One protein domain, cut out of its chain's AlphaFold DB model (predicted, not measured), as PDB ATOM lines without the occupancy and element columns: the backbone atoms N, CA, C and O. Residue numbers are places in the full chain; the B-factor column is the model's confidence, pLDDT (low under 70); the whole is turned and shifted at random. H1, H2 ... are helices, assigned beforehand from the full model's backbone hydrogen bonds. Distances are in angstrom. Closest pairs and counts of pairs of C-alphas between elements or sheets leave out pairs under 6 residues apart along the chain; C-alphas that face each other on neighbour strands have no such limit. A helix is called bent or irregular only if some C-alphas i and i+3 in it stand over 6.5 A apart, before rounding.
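This is residues 724 to 853 of the 1228 residues of the protein "Strumpellin" of Oxytricha trifallax (UniProt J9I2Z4). A flat slab of helices: the longest, H2, runs side by side with H1 in opposite ways, and H3 folds back from the end of H2 to cross H1 at a slant. Short H5 packs on H3 residues 798 to 805, while tiny H4 lies in the loops beyond H3. The printed part has 130 residues, with five named helices in the order H1 to H5 and no named strand: all helix. It is only just compact, close to loose, with a radius of gyration of the C-alphas of 16.4 A and spans of 51 by 37 by 19 A.

H2, residues 757 to 782, is 36.2 A long, has a kink of 25 degrees near residue 764, and is irregular, with C-alphas 777 and 780 7.4 A apart. H1, residues 724 to 745, begins at C-alpha (23.352, 16.580, -13.965) and is 30.8 A long. H3, residues 786 to 810, is 35.7 A long. H4 is residues 817 to 820. H5, residues 839 to 851, ends at C-alpha (34.727, -23.427, -33.766).

H3 is the hub, touching H1, H2 and H5. H2 and H1 form a helical hairpin at a shallow tilt of 12 degrees; the closest C-alphas, of Leu 764 and Gly 745, are 6.0 A apart. H2 and H3, also a helical hairpin, touch at Glu 776 and Gly 786, whose C-alphas are 5.0 A apart. H1 touches H3 at a steep tilt of 54 degrees, closest at the C-alphas of Gly 735 and Glu 793, 5.8 A. H3 touches H5 closest at the C-alphas of Ala 801 and Met 840, 6.3 A. H4 touches no helix. Every O i to N i+4 pair is within hydrogen-bond range in H1 and H5, 18 of 22 in H2 and 20 of 21 in H3; H4 is too short for such a pair.

The C-alphas farthest apart, of Phe 781 and Lys 853, are 50.9 A apart. The printed part has no cut. The links H1 to H2 and H4 to H5 are long, and residues 749 to 754 stand free. pLDDT is under 70 at residues 749 to 755, 808, 810 to 825 and 833 to 835.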
ATOM      1  N   GLU A 724      23.566  17.309 -12.707       86.50
ATOM      2  CA  GLU A 724      23.352  16.580 -13.965       86.50
ATOM      3  C   GLU A 724      24.584  16.672 -14.877       86.50
ATOM      4  O   GLU A 724      25.017  15.662 -15.420       86.50
ATOM      5  N   ILE A 725      25.240  17.840 -14.970       86.31
ATOM      6  CA  ILE A 725      26.499  17.978 -15.731       86.31
ATOM      7  C   ILE A 725      27.602  17.079 -15.162       86.31
ATOM      8  O   ILE A 725      28.362  16.482 -15.926       86.31
ATOM      9  N   LEU A 726      27.716  16.988 -13.832       86.88
ATOM     10  CA  LEU A 726      28.691  16.107 -13.193       86.88
ATOM     11  C   LEU A 726      28.417  14.642 -13.549       86.88
ATOM     12  O   LEU A 726      29.343  13.930 -13.937       86.88
ATOM     13  N   ILE A 727      27.154  14.211 -13.456       86.75
ATOM     14  CA  ILE A 727      26.727  12.854 -13.808       86.75
ATOM     15  C   ILE A 727      27.016  12.574 -15.286       86.75
ATOM     16  O   ILE A 727      27.701  11.598 -15.582       86.75
ATOM     17  N   ASP A 728      26.583  13.442 -16.203       87.62
ATOM     18  CA  ASP A 728      26.860  13.341 -17.644       87.62
ATOM     19  C   ASP A 728      28.365  13.222 -17.920       87.62
ATOM     20  O   ASP A 728      28.813  12.361 -18.678       87.62
ATOM     21  N   GLY A 729      29.172  14.064 -17.271       88.50
ATOM     22  CA  GLY A 729      30.619  14.063 -17.435       88.50
ATOM     23  C   GLY A 729      31.276  12.775 -16.935       88.50
ATOM     24  O   GLY A 729      32.184  12.262 -17.592       88.50
ATOM     25  N   ILE A 730      30.799  12.223 -15.814       87.75
ATOM     26  CA  ILE A 730      31.238  10.929 -15.266       87.75
ATOM     27  C   ILE A 730      30.852   9.793 -16.213       87.75
ATOM     28  O   ILE A 730      31.686   8.949 -16.536       87.75
ATOM     29  N   ARG A 731      29.612   9.795 -16.711       89.44
ATOM     30  CA  ARG A 731      29.123   8.828 -17.703       89.44
ATOM     31  C   ARG A 731      29.964   8.870 -18.974       89.44
ATOM     32  O   ARG A 731      30.353   7.826 -19.487       89.44
ATOM     33  N   LYS A 732      30.334  10.064 -19.440       88.38
ATOM     34  CA  LYS A 732      31.192  10.261 -20.614       88.38
ATOM     35  C   LYS A 732      32.599   9.680 -20.432       88.38
ATOM     36  O   LYS A 732      33.087   8.997 -21.333       88.38
ATOM     37  N   GLU A 733      33.253   9.914 -19.294       88.25
ATOM     38  CA  GLU A 733      34.579   9.334 -19.013       88.25
ATOM     39  C   GLU A 733      34.514   7.814 -18.796       88.25
ATOM     40  O   GLU A 733      35.388   7.085 -19.280       88.25
ATOM     41  N   LEU A 734      33.450   7.315 -18.152       89.50
ATOM     42  CA  LEU A 734      33.188   5.879 -18.036       89.50
ATOM     43  C   LEU A 734      33.038   5.245 -19.413       89.50
ATOM     44  O   LEU A 734      33.719   4.268 -19.724       89.50
ATOM     45  N   GLY A 735      32.182   5.836 -20.247       89.06
ATOM     46  CA  GLY A 735      31.902   5.371 -21.594       89.06
ATOM     47  C   GLY A 735      33.168   5.308 -22.445       89.06
ATOM     48  O   GLY A 735      33.437   4.300 -23.097       89.06
ATOM     49  N   LYS A 736      34.004   6.351 -22.364       88.69
ATOM     50  CA  LYS A 736      35.312   6.415 -23.028       88.69
ATOM     51  C   LYS A 736      36.258   5.311 -22.564       88.69
ATOM     52  O   LYS A 736      36.867   4.634 -23.393       88.69
ATOM     53  N   THR A 737      36.370   5.120 -21.252       88.75
ATOM     54  CA  THR A 737      37.269   4.124 -20.657       88.75
ATOM     55  C   THR A 737      36.819   2.704 -21.000       88.75
ATOM     56  O   THR A 737      37.627   1.905 -21.465       88.75
ATOM     57  N   LEU A 738      35.524   2.398 -20.857       89.75
ATOM     58  CA  LEU A 738      34.948   1.097 -21.206       89.75
ATOM     59  C   LEU A 738      35.084   0.789 -22.695       89.75
ATOM     60  O   LEU A 738      35.525  -0.302 -23.051       89.75
ATOM     61  N   ALA A 739      34.757   1.746 -23.566       89.81
ATOM     62  CA  ALA A 739      34.894   1.570 -25.006       89.81
ATOM     63  C   ALA A 739      36.346   1.271 -25.397       89.81
ATOM     64  O   ALA A 739      36.587   0.355 -26.181       89.81
ATOM     65  N   HIS A 740      37.314   1.991 -24.820       89.19
ATOM     66  CA  HIS A 740      38.732   1.739 -25.060       89.19
ATOM     67  C   HIS A 740      39.174   0.362 -24.533       89.19
ATOM     68  O   HIS A 740      39.819  -0.389 -25.264       89.19
ATOM     69  N   LEU A 741      38.777  -0.004 -23.308       88.75
ATOM     70  CA  LEU A 741      39.093  -1.306 -22.706       88.75
ATOM     71  C   LEU A 741      38.552  -2.476 -23.536       88.75
ATOM     72  O   LEU A 741      39.285  -3.433 -23.784       88.75
ATOM     73  N   LEU A 742      37.296  -2.398 -23.984       90.25
ATOM     74  CA  LEU A 742      36.671  -3.417 -24.833       90.25
ATOM     75  C   LEU A 742      37.313  -3.453 -26.224       90.25
ATOM     76  O   LEU A 742      37.573  -4.528 -26.758       90.25
ATOM     77  N   HIS A 743      37.611  -2.286 -26.799       89.12
ATOM     78  CA  HIS A 743      38.256  -2.194 -28.101       89.12
ATOM     79  C   HIS A 743      39.620  -2.886 -28.111       89.12
ATOM     80  O   HIS A 743      39.807  -3.820 -28.892       89.12
ATOM     81  N   GLU A 744      40.531  -2.458 -27.233       85.88
ATOM     82  CA  GLU A 744      41.895  -2.991 -27.117       85.88
ATOM     83  C   GLU A 744      41.906  -4.437 -26.613       85.88
ATOM     84  O   GLU A 744      42.692  -5.265 -27.084       85.88
ATOM     85  N   GLY A 745      41.007  -4.767 -25.679       84.62
ATOM     86  CA  GLY A 745      40.886  -6.104 -25.097       84.62
ATOM     87  C   GLY A 745      40.580  -7.191 -26.128       84.62
ATOM     88  O   GLY A 745      41.028  -8.323 -25.965       84.62
ATOM     89  N   PHE A 746      39.890  -6.841 -27.218       86.25
ATOM     90  CA  PHE A 746      39.498  -7.765 -28.288       86.25
ATOM     91  C   PHE A 746      40.208  -7.498 -29.624       86.25
ATOM     92  O   PHE A 746      39.636  -7.704 -30.697       86.25
ATOM     93  N   ILE A 747      41.464  -7.041 -29.582       84.31
ATOM     94  CA  ILE A 747      42.366  -7.071 -30.742       84.31
ATOM     95  C   ILE A 747      43.125  -8.406 -30.739       84.31
ATOM     96  O   ILE A 747      43.930  -8.681 -29.839       84.31
ATOM     97  N   PHE A 748      42.880  -9.226 -31.766       77.50
ATOM     98  CA  PHE A 748      43.504 -10.538 -31.964       77.50
ATOM     99  C   PHE A 748      44.638 -10.426 -32.995       77.50
ATOM    100  O   PHE A 748      44.380 -10.169 -34.172       77.50
ATOM    101  N   ARG A 749      45.904 -10.605 -32.592       69.56
ATOM    102  CA  ARG A 749      47.047 -10.576 -33.523       69.56
ATOM    103  C   ARG A 749      47.262 -11.973 -34.110       69.56
ATOM    104  O   ARG A 749      47.176 -12.972 -33.407       69.56
ATOM    105  N   LYS A 750      47.598 -12.065 -35.404       57.62
ATOM    106  CA  LYS A 750      47.800 -13.334 -36.148       57.62
ATOM    107  C   LYS A 750      49.063 -14.131 -35.748       57.62
ATOM    108  O   LYS A 750      49.591 -14.880 -36.566       57.62
ATOM    109  N   LEU A 751      49.591 -13.972 -34.533       49.28
ATOM    110  CA  LEU A 751      50.718 -14.786 -34.069       49.28
ATOM    111  C   LEU A 751      50.196 -16.180 -33.673       49.28
ATOM    112  O   LEU A 751      49.308 -16.274 -32.823       49.28
ATOM    113  N   PRO A 752      50.703 -17.271 -34.274       42.25
ATOM    114  CA  PRO A 752      50.225 -18.612 -33.965       42.25
ATOM    115  C   PRO A 752      50.548 -18.978 -32.505       42.25
ATOM    116  O   PRO A 752      51.712 -19.042 -32.121       42.25
ATOM    117  N   GLY A 753      49.507 -19.225 -31.701       52.44
ATOM    118  CA  GLY A 753      49.612 -19.859 -30.379       52.44
ATOM    119  C   GLY A 753      49.711 -18.949 -29.143       52.44
ATOM    120  O   GLY A 753      49.841 -19.496 -28.054       52.44
ATOM    121  N   GLN A 754      49.645 -17.613 -29.257       46.47
ATOM    122  CA  GLN A 754      49.744 -16.710 -28.085       46.47
ATOM    123  C   GLN A 754      48.473 -15.909 -27.740       46.47
ATOM    124  O   GLN A 754      48.270 -15.591 -26.568       46.47
ATOM    125  N   ASP A 755      47.593 -15.620 -28.702       56.25
ATOM    126  CA  ASP A 755      46.344 -14.876 -28.468       56.25
ATOM    127  C   ASP A 755      45.137 -15.837 -28.441       56.25
ATOM    128  O   ASP A 755      44.413 -15.962 -29.427       56.25
ATOM    129  N   ASP A 756      44.938 -16.543 -27.324       70.25
ATOM    130  CA  ASP A 756      43.712 -17.316 -27.074       70.25
ATOM    131  C   ASP A 756      42.632 -16.433 -26.419       70.25
ATOM    132  O   ASP A 756      42.927 -15.545 -25.614       70.25
ATOM    133  N   LEU A 757      41.362 -16.676 -26.747       74.12
ATOM    134  CA  LEU A 757      40.215 -15.926 -26.224       74.12
ATOM    135  C   LEU A 757      40.196 -15.930 -24.687       74.12
ATOM    136  O   LEU A 757      39.881 -14.914 -24.069       74.12
ATOM    137  N   GLU A 758      40.588 -17.043 -24.059       76.00
ATOM    138  CA  GLU A 758      40.638 -17.160 -22.599       76.00
ATOM    139  C   GLU A 758      41.670 -16.212 -21.962       76.00
ATOM    140  O   GLU A 758      41.390 -15.613 -20.920       76.00
ATOM    141  N   SER A 759      42.845 -16.023 -22.576       80.00
ATOM    142  CA  SER A 759      43.881 -15.139 -22.022       80.00
ATOM    143  C   SER A 759      43.473 -13.666 -22.120       80.00
ATOM    144  O   SER A 759      43.658 -12.909 -21.162       80.00
ATOM    145  N   LYS A 760      42.832 -13.273 -23.229       81.81
ATOM    146  CA  LYS A 760      42.281 -11.921 -23.429       81.81
ATOM    147  C   LYS A 760      41.144 -11.624 -22.455       81.81
ATOM    148  O   LYS A 760      41.156 -10.579 -21.807       81.81
ATOM    149  N   LEU A 761      40.205 -12.562 -22.297       80.25
ATOM    150  CA  LEU A 761      39.097 -12.425 -21.351       80.25
ATOM    151  C   LEU A 761      39.599 -12.315 -19.899       80.25
ATOM    152  O   LEU A 761      39.096 -11.479 -19.148       80.25
ATOM    153  N   ARG A 762      40.639 -13.073 -19.514       81.06
ATOM    154  CA  ARG A 762      41.293 -12.949 -18.195       81.06
ATOM    155  C   ARG A 762      41.950 -11.589 -17.981       81.06
ATOM    156  O   ARG A 762      41.748 -10.982 -16.938       81.06
ATOM    157  N   ALA A 763      42.700 -11.090 -18.961       81.81
ATOM    158  CA  ALA A 763      43.340  -9.779 -18.852       81.81
ATOM    159  C   ALA A 763      42.317  -8.630 -18.770       81.81
ATOM    160  O   ALA A 763      42.547  -7.630 -18.087       81.81
ATOM    161  N   LEU A 764      41.186  -8.768 -19.466       85.19
ATOM    162  CA  LEU A 764      40.100  -7.792 -19.443       85.19
ATOM    163  C   LEU A 764      39.340  -7.815 -18.108       85.19
ATOM    164  O   LEU A 764      39.013  -6.752 -17.579       85.19
ATOM    165  N   ARG A 765      39.117  -9.006 -17.537       82.19
ATOM    166  CA  ARG A 765      38.420  -9.208 -16.258       82.19
ATOM    167  C   ARG A 765      38.964  -8.316 -15.147       82.19
ATOM    168  O   ARG A 765      38.180  -7.626 -14.500       82.19
ATOM    169  N   ASP A 766      40.273  -8.337 -14.906       79.69
ATOM    170  CA  ASP A 766      40.856  -7.635 -13.755       79.69
ATOM    171  C   ASP A 766      40.669  -6.116 -13.873       79.69
ATOM    172  O   ASP A 766      40.341  -5.441 -12.896       79.69
ATOM    173  N   LYS A 767      40.766  -5.591 -15.101       84.38
ATOM    174  CA  LYS A 767      40.546  -4.173 -15.404       84.38
ATOM    175  C   LYS A 767      39.079  -3.769 -15.252       84.38
ATOM    176  O   LYS A 767      38.789  -2.764 -14.608       84.38
ATOM    177  N   VAL A 768      38.154  -4.554 -15.811       86.38
ATOM    178  CA  VAL A 768      36.704  -4.293 -15.740       86.38
ATOM    179  C   VAL A 768      36.214  -4.371 -14.293       86.38
ATOM    180  O   VAL A 768      35.498  -3.479 -13.838       86.38
ATOM    181  N   LYS A 769      36.656  -5.384 -13.536       83.62
ATOM    182  CA  LYS A 769      36.308  -5.550 -12.119       83.62
ATOM    183  C   LYS A 769      36.830  -4.394 -11.263       83.62
ATOM    184  O   LYS A 769      36.095  -3.910 -10.403       83.62
ATOM    185  N   GLY A 770      38.072  -3.957 -11.481       85.00
ATOM    186  CA  GLY A 770      38.644  -2.822 -10.754       85.00
ATOM    187  C   GLY A 770      37.903  -1.519 -11.023       85.00
ATOM    188  O   GLY A 770      37.520  -0.825 -10.079       85.00
ATOM    189  N   LEU A 771      37.594  -1.248 -12.294       87.75
ATOM    190  CA  LEU A 771      36.827  -0.068 -12.678       87.75
ATOM    191  C   LEU A 771      35.426  -0.077 -12.048       87.75
ATOM    192  O   LEU A 771      35.048   0.916 -11.425       87.75
ATOM    193  N   LYS A 772      34.696  -1.202 -12.126       87.62
ATOM    194  CA  LYS A 772      33.368  -1.347 -11.505       87.62
ATOM    195  C   LYS A 772      33.413  -1.064  -9.999       87.62
ATOM    196  O   LYS A 772      32.701  -0.185  -9.520       87.62
ATOM    197  N   ARG A 773      34.328  -1.725  -9.275       86.06
ATOM    198  CA  ARG A 773      34.519  -1.526  -7.826       86.06
ATOM    199  C   ARG A 773      34.848  -0.080  -7.466       86.06
ATOM    200  O   ARG A 773      34.386   0.419  -6.448       86.06
ATOM    201  N   SER A 774      35.653   0.599  -8.281       88.12
ATOM    202  CA  SER A 774      36.035   1.989  -8.019       88.12
ATOM    203  C   SER A 774      34.838   2.950  -8.102       88.12
ATOM    204  O   SER A 774      34.735   3.865  -7.286       88.12
ATOM    205  N   ILE A 775      33.895   2.701  -9.018       88.69
ATOM    206  CA  ILE A 775      32.667   3.495  -9.186       88.69
ATOM    207  C   ILE A 775      31.680   3.221  -8.053       88.69
ATOM    208  O   ILE A 775      31.140   4.165  -7.485       88.69
ATOM    209  N   GLU A 776      31.487   1.947  -7.694       86.94
ATOM    210  CA  GLU A 776      30.695   1.550  -6.522       86.94
ATOM    211  C   GLU A 776      31.239   2.204  -5.245       86.94
ATOM    212  O   GLU A 776      30.471   2.685  -4.418       86.94
ATOM    213  N   TYR A 777      32.566   2.277  -5.102       86.31
ATOM    214  CA  TYR A 777      33.207   2.848  -3.921       86.31
ATOM    215  C   TYR A 777      33.009   4.363  -3.793       86.31
ATOM    216  O   TYR A 777      32.795   4.853  -2.685       86.31
ATOM    217  N   ILE A 778      33.075   5.123  -4.894       84.94
ATOM    218  CA  ILE A 778      32.940   6.586  -4.814       84.94
ATOM    219  C   ILE A 778      31.493   7.095  -4.869       84.94
ATOM    220  O   ILE A 778      31.270   8.302  -4.751       84.94
ATOM    221  N   GLN A 779      30.519   6.205  -5.077       89.19
ATOM    222  CA  GLN A 779      29.131   6.575  -5.365       89.19
ATOM    223  C   GLN A 779      28.514   7.479  -4.283       89.19
ATOM    224  O   GLN A 779      27.799   8.428  -4.607       89.19
ATOM    225  N   ASP A 780      28.869   7.244  -3.015       85.06
ATOM    226  CA  ASP A 780      28.364   8.003  -1.868       85.06
ATOM    227  C   ASP A 780      28.940   9.425  -1.826       85.06
ATOM    228  O   ASP A 780      28.230  10.376  -1.505       85.06
ATOM    229  N   PHE A 781      30.206   9.598  -2.224       84.19
ATOM    230  CA  PHE A 781      30.857  10.913  -2.288       84.19
ATOM    231  C   PHE A 781      30.314  11.770  -3.435       84.19
ATOM    232  O   PHE A 781      30.331  12.994  -3.353       84.19
ATOM    233  N   LEU A 782      29.816  11.124  -4.491       81.06
ATOM    234  CA  LEU A 782      29.200  11.768  -5.649       81.06
ATOM    235  C   LEU A 782      27.682  11.959  -5.511       81.06
ATOM    236  O   LEU A 782      27.095  12.730  -6.272       81.06
ATOM    237  N   ASN A 783      27.039  11.252  -4.575       83.88
ATOM    238  CA  ASN A 783      25.584  11.153  -4.457       83.88
ATOM    239  C   ASN A 783      24.915  10.680  -5.773       83.88
ATOM    240  O   ASN A 783      23.987  11.321  -6.291       83.88
ATOM    241  N   VAL A 784      25.431   9.571  -6.323       85.62
ATOM    242  CA  VAL A 784      24.965   8.921  -7.564       85.62
ATOM    243  C   VAL A 784      24.780   7.415  -7.373       85.62
ATOM    244  O   VAL A 784      25.369   6.816  -6.483       85.62
ATOM    245  N   TYR A 785      23.998   6.780  -8.246       88.25
ATOM    246  CA  TYR A 785      23.827   5.324  -8.258       88.25
ATOM    247  C   TYR A 785      24.874   4.671  -9.172       88.25
ATOM    248  O   TYR A 785      24.664   4.578 -10.385       88.25
ATOM    249  N   GLY A 786      25.998   4.224  -8.600       89.19
ATOM    250  CA  GLY A 786      27.140   3.693  -9.355       89.19
ATOM    251  C   GLY A 786      26.786   2.489 -10.236       89.19
ATOM    252  O   GLY A 786      27.107   2.484 -11.424       89.19
ATOM    253  N   GLU A 787      26.042   1.522  -9.690       87.31
ATOM    254  CA  GLU A 787      25.629   0.309 -10.419       87.31
ATOM    255  C   GLU A 787      24.705   0.620 -11.606       87.31
ATOM    256  O   GLU A 787      24.831   0.034 -12.683       87.31
ATOM    257  N   LYS A 788      23.803   1.597 -11.440       88.88
ATOM    258  CA  LYS A 788      22.907   2.049 -12.511       88.88
ATOM    259  C   LYS A 788      23.700   2.692 -13.649       88.88
ATOM    260  O   LYS A 788      23.495   2.342 -14.808       88.88
ATOM    261  N   ILE A 789      24.623   3.600 -13.317       88.94
ATOM    262  CA  ILE A 789      25.497   4.253 -14.301       88.94
ATOM    263  C   ILE A 789      26.318   3.203 -15.058       88.94
ATOM    264  O   ILE A 789      26.374   3.247 -16.284       88.94
ATOM    265  N   TRP A 790      26.898   2.233 -14.348       90.31
ATOM    266  CA  TRP A 790      27.640   1.134 -14.960       90.31
ATOM    267  C   TRP A 790      26.801   0.357 -15.983       90.31
ATOM    268  O   TRP A 790      27.221   0.206 -17.132       90.31
ATOM    269  N   GLY A 791      25.613  -0.107 -15.580       87.75
ATOM    270  CA  GLY A 791      24.734  -0.899 -16.441       87.75
ATOM    271  C   GLY A 791      24.278  -0.143 -17.691       87.75
ATOM    272  O   GLY A 791      24.358  -0.676 -18.798       87.75
ATOM    273  N   GLU A 792      23.857   1.116 -17.537       88.44
ATOM    274  CA  GLU A 792      23.380   1.941 -18.653       88.44
ATOM    275  C   GLU A 792      24.496   2.270 -19.661       88.44
ATOM    276  O   GLU A 792      24.267   2.207 -20.871       88.44
ATOM    277  N   GLU A 793      25.710   2.591 -19.193       89.19
ATOM    278  CA  GLU A 793      26.844   2.881 -20.084       89.19
ATOM    279  C   GLU A 793      27.335   1.632 -20.821       89.19
ATOM    280  O   GLU A 793      27.601   1.690 -22.025       89.19
ATOM    281  N   LEU A 794      27.414   0.489 -20.133       89.25
ATOM    282  CA  LEU A 794      27.804  -0.775 -20.753       89.25
ATOM    283  C   LEU A 794      26.797  -1.196 -21.835       89.25
ATOM    284  O   LEU A 794      27.217  -1.531 -22.946       89.25
ATOM    285  N   SER A 795      25.488  -1.109 -21.551       88.56
ATOM    286  CA  SER A 795      24.433  -1.400 -22.537       88.56
ATOM    287  C   SER A 795      24.558  -0.510 -23.762       88.56
ATOM    288  O   SER A 795      24.583  -1.016 -24.882       88.56
ATOM    289  N   ARG A 796      24.750   0.802 -23.569       88.06
ATOM    290  CA  ARG A 796      24.863   1.744 -24.688       88.06
ATOM    291  C   ARG A 796      26.057   1.442 -25.590       88.06
ATOM    292  O   ARG A 796      25.920   1.493 -26.809       88.06
ATOM    293  N   ILE A 797      27.222   1.123 -25.021       89.69
ATOM    294  CA  ILE A 797      28.420   0.790 -25.811       89.69
ATOM    295  C   ILE A 797      28.197  -0.486 -26.625       89.69
ATOM    296  O   ILE A 797      28.572  -0.534 -27.797       89.69
ATOM    297  N   ILE A 798      27.597  -1.512 -26.013       90.38
ATOM    298  CA  ILE A 798      27.309  -2.785 -26.682       90.38
ATOM    299  C   ILE A 798      26.276  -2.578 -27.792       90.38
ATOM    300  O   ILE A 798      26.503  -3.021 -28.914       90.38
ATOM    301  N   GLU A 799      25.178  -1.876 -27.512       87.31
ATOM    302  CA  GLU A 799      24.147  -1.550 -28.502       87.31
ATOM    303  C   GLU A 799      24.736  -0.763 -29.672       87.31
ATOM    304  O   GLU A 799      24.547  -1.153 -30.820       87.31
ATOM    305  N   PHE A 800      25.526   0.277 -29.396       84.38
ATOM    306  CA  PHE A 800      26.208   1.048 -30.432       84.38
ATOM    307  C   PHE A 800      27.135   0.170 -31.283       84.38
ATOM    308  O   PHE A 800      27.130   0.272 -32.512       84.38
ATOM    309  N   ALA A 801      27.913  -0.715 -30.651       87.00
ATOM    310  CA  ALA A 801      28.805  -1.618 -31.365       87.00
ATOM    311  C   ALA A 801      28.025  -2.587 -32.273       87.00
ATOM    312  O   ALA A 801      28.357  -2.738 -33.446       87.00
ATOM    313  N   VAL A 802      26.957  -3.200 -31.755       87.38
ATOM    314  CA  VAL A 802      26.111  -4.142 -32.501       87.38
ATOM    315  C   VAL A 802      25.384  -3.454 -33.655       87.38
ATOM    316  O   VAL A 802      25.369  -4.000 -34.753       87.38
ATOM    317  N   GLU A 803      24.813  -2.264 -33.450       80.38
ATOM    318  CA  GLU A 803      24.118  -1.515 -34.508       80.38
ATOM    319  C   GLU A 803      25.073  -1.073 -35.628       80.38
ATOM    320  O   GLU A 803      24.722  -1.138 -36.812       80.38
ATOM    321  N   LYS A 804      26.314  -0.690 -35.285       77.25
ATOM    322  CA  LYS A 804      27.340  -0.347 -36.281       77.25
ATOM    323  C   LYS A 804      27.687  -1.549 -37.169       77.25
ATOM    324  O   LYS A 804      27.731  -1.404 -38.388       77.25
ATOM    325  N   GLU A 805      27.848  -2.743 -36.594       81.69
ATOM    326  CA  GLU A 805      28.045  -3.979 -37.374       81.69
ATOM    327  C   GLU A 805      26.791  -4.369 -38.175       81.69
ATOM    328  O   GLU A 805      26.870  -4.765 -39.339       81.69
ATOM    329  N   ALA A 806      25.605  -4.235 -37.573       77.81
ATOM    330  CA  ALA A 806      24.334  -4.603 -38.193       77.81
ATOM    331  C   ALA A 806      24.044  -3.787 -39.460       77.81
ATOM    332  O   ALA A 806      23.523  -4.332 -40.439       77.81
ATOM    333  N   THR A 807      24.426  -2.508 -39.459       70.69
ATOM    334  CA  THR A 807      24.295  -1.605 -40.612       70.69
ATOM    335  C   THR A 807      25.029  -2.168 -41.835       70.69
ATOM    336  O   THR A 807      24.470  -2.197 -42.933       70.69
ATOM    337  N   ALA A 808      26.238  -2.707 -41.647       68.38
ATOM    338  CA  ALA A 808      26.996  -3.354 -42.716       68.38
ATOM    339  C   ALA A 808      26.404  -4.710 -43.141       68.38
ATOM    340  O   ALA A 808      26.457  -5.071 -44.317       68.38
ATOM    341  N   LEU A 809      25.825  -5.464 -42.201       72.19
ATOM    342  CA  LEU A 809      25.333  -6.824 -42.444       72.19
ATOM    343  C   LEU A 809      23.966  -6.889 -43.140       72.19
ATOM    344  O   LEU A 809      23.743  -7.803 -43.939       72.19
ATOM    345  N   VAL A 810      23.039  -5.980 -42.818       64.69
ATOM    346  CA  VAL A 810      21.618  -6.097 -43.213       64.69
ATOM    347  C   VAL A 810      21.126  -4.902 -44.042       64.69
ATOM    348  O   VAL A 810      19.980  -4.914 -44.479       64.69
ATOM    349  N   SER A 811      21.978  -3.901 -44.326       57.12
ATOM    350  CA  SER A 811      21.601  -2.696 -45.100       57.12
ATOM    351  C   SER A 811      20.322  -2.031 -44.570       57.12
ATOM    352  O   SER A 811      19.524  -1.486 -45.322       57.12
ATOM    353  N   ARG A 812      20.077  -2.145 -43.260       48.94
ATOM    354  CA  ARG A 812      18.936  -1.523 -42.593       48.94
ATOM    355  C   ARG A 812      19.374  -0.150 -42.115       48.94
ATOM    356  O   ARG A 812      20.476  -0.024 -41.583       48.94
ATOM    357  N   LYS A 813      18.498   0.844 -42.290       44.50
ATOM    358  CA  LYS A 813      18.671   2.205 -41.781       44.50
ATOM    359  C   LYS A 813      19.181   2.143 -40.340       44.50
ATOM    360  O   LYS A 813      18.513   1.570 -39.476       44.50
ATOM    361  N   TYR A 814      20.371   2.697 -40.116       46.00
ATOM    362  CA  TYR A 814      20.851   3.008 -38.777       46.00
ATOM    363  C   TYR A 814      19.741   3.804 -38.088       46.00
ATOM    364  O   TYR A 814      19.259   4.787 -38.653       46.00
ATOM    365  N   SER A 815      19.265   3.359 -36.925       41.00
ATOM    366  CA  SER A 815      18.247   4.122 -36.205       41.00
ATOM    367  C   SER A 815      18.866   5.442 -35.758       41.00
ATOM    368  O   SER A 815      19.635   5.487 -34.797       41.00
ATOM    369  N   THR A 816      18.515   6.526 -36.452       38.44
ATOM    370  CA  THR A 816      18.888   7.914 -36.143       38.44
ATOM    371  C   THR A 816      18.517   8.317 -34.716       38.44
ATOM    372  O   THR A 816      19.085   9.266 -34.190       38.44
ATOM    373  N   SER A 817      17.652   7.554 -34.039       36.66
ATOM    374  CA  SER A 817      17.317   7.747 -32.625       36.66
ATOM    375  C   SER A 817      18.540   7.720 -31.700       36.66
ATOM    376  O   SER A 817      18.534   8.377 -30.664       36.66
ATOM    377  N   LEU A 818      19.602   6.983 -32.058       38.91
ATOM    378  CA  LEU A 818      20.865   7.018 -31.317       38.91
ATOM    379  C   LEU A 818      21.697   8.262 -31.632       38.91
ATOM    380  O   LEU A 818      22.552   8.573 -30.820       38.91
ATOM    381  N   VAL A 819      21.468   8.956 -32.756       40.06
ATOM    382  CA  VAL A 819      22.145  10.207 -33.165       40.06
ATOM    383  C   VAL A 819      21.446  11.456 -32.647       40.06
ATOM    384  O   VAL A 819      22.097  12.415 -32.254       40.06
ATOM    385  N   GLU A 820      20.128  11.422 -32.515       39.41
ATOM    386  CA  GLU A 820      19.365  12.540 -31.952       39.41
ATOM    387  C   GLU A 820      19.504  12.650 -30.421       39.41
ATOM    388  O   GLU A 820      19.274  13.713 -29.851       39.41
ATOM    389  N   ALA A 821      19.965  11.587 -29.747       38.62
ATOM    390  CA  ALA A 821      20.225  11.561 -28.302       38.62
ATOM    391  C   ALA A 821      21.691  11.889 -27.905       38.62
ATOM    392  O   ALA A 821      22.065  11.721 -26.741       38.62
ATOM    393  N   GLN A 822      22.548  12.310 -28.851       48.56
ATOM    394  CA  GLN A 822      24.016  12.201 -28.734       48.56
ATOM    395  C   GLN A 822      24.779  13.283 -27.968       48.56
ATOM    396  O   GLN A 822      25.943  13.048 -27.648       48.56
ATOM    397  N   GLU A 823      24.210  14.442 -27.641       53.56
ATOM    398  CA  GLU A 823      25.053  15.536 -27.120       53.56
ATOM    399  C   GLU A 823      25.602  15.287 -25.697       53.56
ATOM    400  O   GLU A 823      26.654  15.827 -25.343       53.56
ATOM    401  N   ASN A 824      24.955  14.427 -24.896       53.22
ATOM    402  CA  ASN A 824      25.341  14.184 -23.495       53.22
ATOM    403  C   ASN A 824      26.215  12.939 -23.278       53.22
ATOM    404  O   ASN A 824      26.771  12.768 -22.194       53.22
ATOM    405  N   TYR A 825      26.373  12.077 -24.284       66.19
ATOM    406  CA  TYR A 825      26.994  10.764 -24.114       66.19
ATOM    407  C   TYR A 825      28.258  10.596 -24.957       66.19
ATOM    408  O   TYR A 825      28.436  11.224 -25.998       66.19
ATOM    409  N   PHE A 826      29.175   9.743 -24.495       74.88
ATOM    410  CA  PHE A 826      30.359   9.396 -25.276       74.88
ATOM    411  C   PHE A 826      29.966   8.516 -26.467       74.88
ATOM    412  O   PHE A 826      29.325   7.483 -26.279       74.88
ATOM    413  N   ILE A 827      30.394   8.900 -27.671       71.62
ATOM    414  CA  ILE A 827      30.244   8.098 -28.888       71.62
ATOM    415  C   ILE A 827      31.545   7.317 -29.102       71.62
ATOM    416  O   ILE A 827      32.584   7.931 -29.372       71.62
ATOM    417  N   PRO A 828      31.530   5.978 -28.987       74.31
ATOM    418  CA  PRO A 828      32.713   5.171 -29.237       74.31
ATOM    419  C   PRO A 828      33.178   5.267 -30.688       74.31
ATOM    420  O   PRO A 828      32.414   5.009 -31.616       74.31
ATOM    421  N   ASN A 829      34.463   5.554 -30.891       70.56
ATOM    422  CA  ASN A 829      35.105   5.337 -32.181       70.56
ATOM    423  C   ASN A 829      35.954   4.065 -32.113       70.56
ATOM    424  O   ASN A 829      36.938   4.001 -31.377       70.56
ATOM    425  N   PHE A 830      35.551   3.044 -32.864       77.94
ATOM    426  CA  PHE A 830      36.269   1.780 -32.960       77.94
ATOM    427  C   PHE A 830      37.014   1.711 -34.289       77.94
ATOM    428  O   PHE A 830      36.401   1.868 -35.344       77.94
ATOM    429  N   ILE A 831      38.317   1.432 -34.223       72.81
ATOM    430  CA  ILE A 831      39.162   1.171 -35.390       72.81
ATOM    431  C   ILE A 831      38.775  -0.184 -36.024       72.81
ATOM    432  O   ILE A 831      38.859  -1.216 -35.339       72.81
ATOM    433  N   PRO A 832      38.365  -0.215 -37.305       70.75
ATOM    434  CA  PRO A 832      38.024  -1.444 -38.004       70.75
ATOM    435  C   PRO A 832      39.239  -2.349 -38.213       70.75
ATOM    436  O   PRO A 832      40.359  -1.871 -38.389       70.75
ATOM    437  N   ASP A 833      39.008  -3.659 -38.260       69.44
ATOM    438  CA  ASP A 833      40.025  -4.658 -38.604       69.44
ATOM    439  C   ASP A 833      39.395  -5.800 -39.415       69.44
ATOM    440  O   ASP A 833      38.388  -6.366 -39.006       69.44
ATOM    441  N   ASN A 834      39.987  -6.151 -40.564       62.94
ATOM    442  CA  ASN A 834      39.544  -7.245 -41.444       62.94
ATOM    443  C   ASN A 834      38.020  -7.272 -41.738       62.94
ATOM    444  O   ASN A 834      37.423  -8.346 -41.745       62.94
ATOM    445  N   ASN A 835      37.416  -6.112 -42.031       65.44
ATOM    446  CA  ASN A 835      35.974  -5.894 -42.279       65.44
ATOM    447  C   ASN A 835      35.045  -5.915 -41.048       65.44
ATOM    448  O   ASN A 835      33.846  -5.714 -41.227       65.44
ATOM    449  N   ASP A 836      35.563  -6.087 -39.828       76.88
ATOM    450  CA  ASP A 836      34.788  -5.845 -38.604       76.88
ATOM    451  C   ASP A 836      34.895  -4.369 -38.215       76.88
ATOM    452  O   ASP A 836      36.002  -3.829 -38.127       76.88
ATOM    453  N   PHE A 837      33.769  -3.713 -37.942       77.62
ATOM    454  CA  PHE A 837      33.752  -2.287 -37.596       77.62
ATOM    455  C   PHE A 837      33.994  -2.027 -36.103       77.62
ATOM    456  O   PHE A 837      34.291  -0.897 -35.711       77.62
ATOM    457  N   THR A 838      33.839  -3.047 -35.257       87.94
ATOM    458  CA  THR A 838      33.798  -2.949 -33.794       87.94
ATOM    459  C   THR A 838      34.389  -4.188 -33.116       87.94
ATOM    460  O   THR A 838      34.678  -5.208 -33.741       87.94
ATOM    461  N   PHE A 839      34.552  -4.125 -31.789       89.69
ATOM    462  CA  PHE A 839      35.010  -5.276 -31.009       89.69
ATOM    463  C   PHE A 839      33.999  -6.438 -30.996       89.69
ATOM    464  O   PHE A 839      34.420  -7.588 -30.898       89.69
ATOM    465  N   MET A 840      32.691  -6.170 -31.129       91.88
ATOM    466  CA  MET A 840      31.661  -7.217 -31.149       91.88
ATOM    467  C   MET A 840      31.775  -8.090 -32.406       91.88
ATOM    468  O   MET A 840      31.715  -9.318 -32.298       91.88
ATOM    469  N   GLY A 841      32.024  -7.476 -33.571       89.75
ATOM    470  CA  GLY A 841      32.328  -8.189 -34.816       89.75
ATOM    471  C   GLY A 841      33.576  -9.055 -34.678       89.75
ATOM    472  O   GLY A 841      33.518 -10.261 -34.921       89.75
ATOM    473  N   ARG A 842      34.668  -8.485 -34.141       88.88
ATOM    474  CA  ARG A 842      35.922  -9.224 -33.892       88.88
ATOM    475  C   ARG A 842      35.731 -10.439 -32.988       88.88
ATOM    476  O   ARG A 842      36.278 -11.501 -33.277       88.88
ATOM    477  N   VAL A 843      34.962 -10.299 -31.906       89.88
ATOM    478  CA  VAL A 843      34.653 -11.407 -30.989       89.88
ATOM    479  C   VAL A 843      33.876 -12.505 -31.713       89.88
ATOM    480  O   VAL A 843      34.279 -13.666 -31.656       89.88
ATOM    481  N   LEU A 844      32.806 -12.161 -32.438       91.31
ATOM    482  CA  LEU A 844      32.012 -13.151 -33.170       91.31
ATOM    483  C   LEU A 844      32.830 -13.842 -34.272       91.31
ATOM    484  O   LEU A 844      32.760 -15.067 -34.419       91.31
ATOM    485  N   ARG A 845      33.644 -13.091 -35.020       88.56
ATOM    486  CA  ARG A 845      34.543 -13.656 -36.032       88.56
ATOM    487  C   ARG A 845      35.553 -14.610 -35.403       88.56
ATOM    488  O   ARG A 845      35.687 -15.737 -35.866       88.56
ATOM    489  N   HIS A 846      36.209 -14.215 -34.315       87.50
ATOM    490  CA  HIS A 846      37.173 -15.085 -33.646       87.50
ATOM    491  C   HIS A 846      36.521 -16.368 -33.105       87.50
ATOM    492  O   HIS A 846      37.071 -17.456 -33.287       87.50
ATOM    493  N   ILE A 847      35.325 -16.277 -32.505       89.50
ATOM    494  CA  ILE A 847      34.560 -17.456 -32.062       89.50
ATOM    495  C   ILE A 847      34.247 -18.363 -33.258       89.50
ATOM    496  O   ILE A 847      34.510 -19.564 -33.199       89.50
ATOM    497  N   THR A 848      33.735 -17.807 -34.361       88.69
ATOM    498  CA  THR A 848      33.367 -18.588 -35.555       88.69
ATOM    499  C   THR A 848      34.580 -19.227 -36.245       88.69
ATOM    500  O   THR A 848      34.519 -20.400 -36.616       88.69
ATOM    501  N   GLU A 849      35.713 -18.531 -36.353       86.19
ATOM    502  CA  GLU A 849      36.990 -19.081 -36.838       86.19
ATOM    503  C   GLU A 849      37.504 -20.218 -35.940       86.19
ATOM    504  O   GLU A 849      38.049 -21.213 -36.423       86.19
ATOM    505  N   THR A 850      37.305 -20.092 -34.629       84.25
ATOM    506  CA  THR A 850      37.769 -21.053 -33.625       84.25
ATOM    507  C   THR A 850      36.945 -22.340 -33.659       84.25
ATOM    508  O   THR A 850      37.513 -23.422 -33.821       84.25
ATOM    509  N   VAL A 851      35.610 -22.247 -33.650       86.69
ATOM    510  CA  VAL A 851      34.727 -23.427 -33.766       86.69
ATOM    511  C   VAL A 851      34.838 -24.130 -35.120       86.69
ATOM    512  O   VAL A 851      34.576 -25.324 -35.215       86.69
ATOM    513  N   THR A 852      35.293 -23.428 -36.165       83.50
ATOM    514  CA  THR A 852      35.522 -24.005 -37.501       83.50
ATOM    515  C   THR A 852      36.630 -25.065 -37.517       83.50
ATOM    516  O   THR A 852      36.644 -25.928 -38.393       83.50
ATOM    517  N   LYS A 853      37.562 -25.027 -36.558       79.56
ATOM    518  CA  LYS A 853      38.673 -25.990 -36.476       79.56
ATOM    519  C   LYS A 853      38.236 -27.345 -35.899       79.56
ATOM    520  O   LYS A 853      38.910 -28.352 -36.136       79.56
TER     521      LYS A 853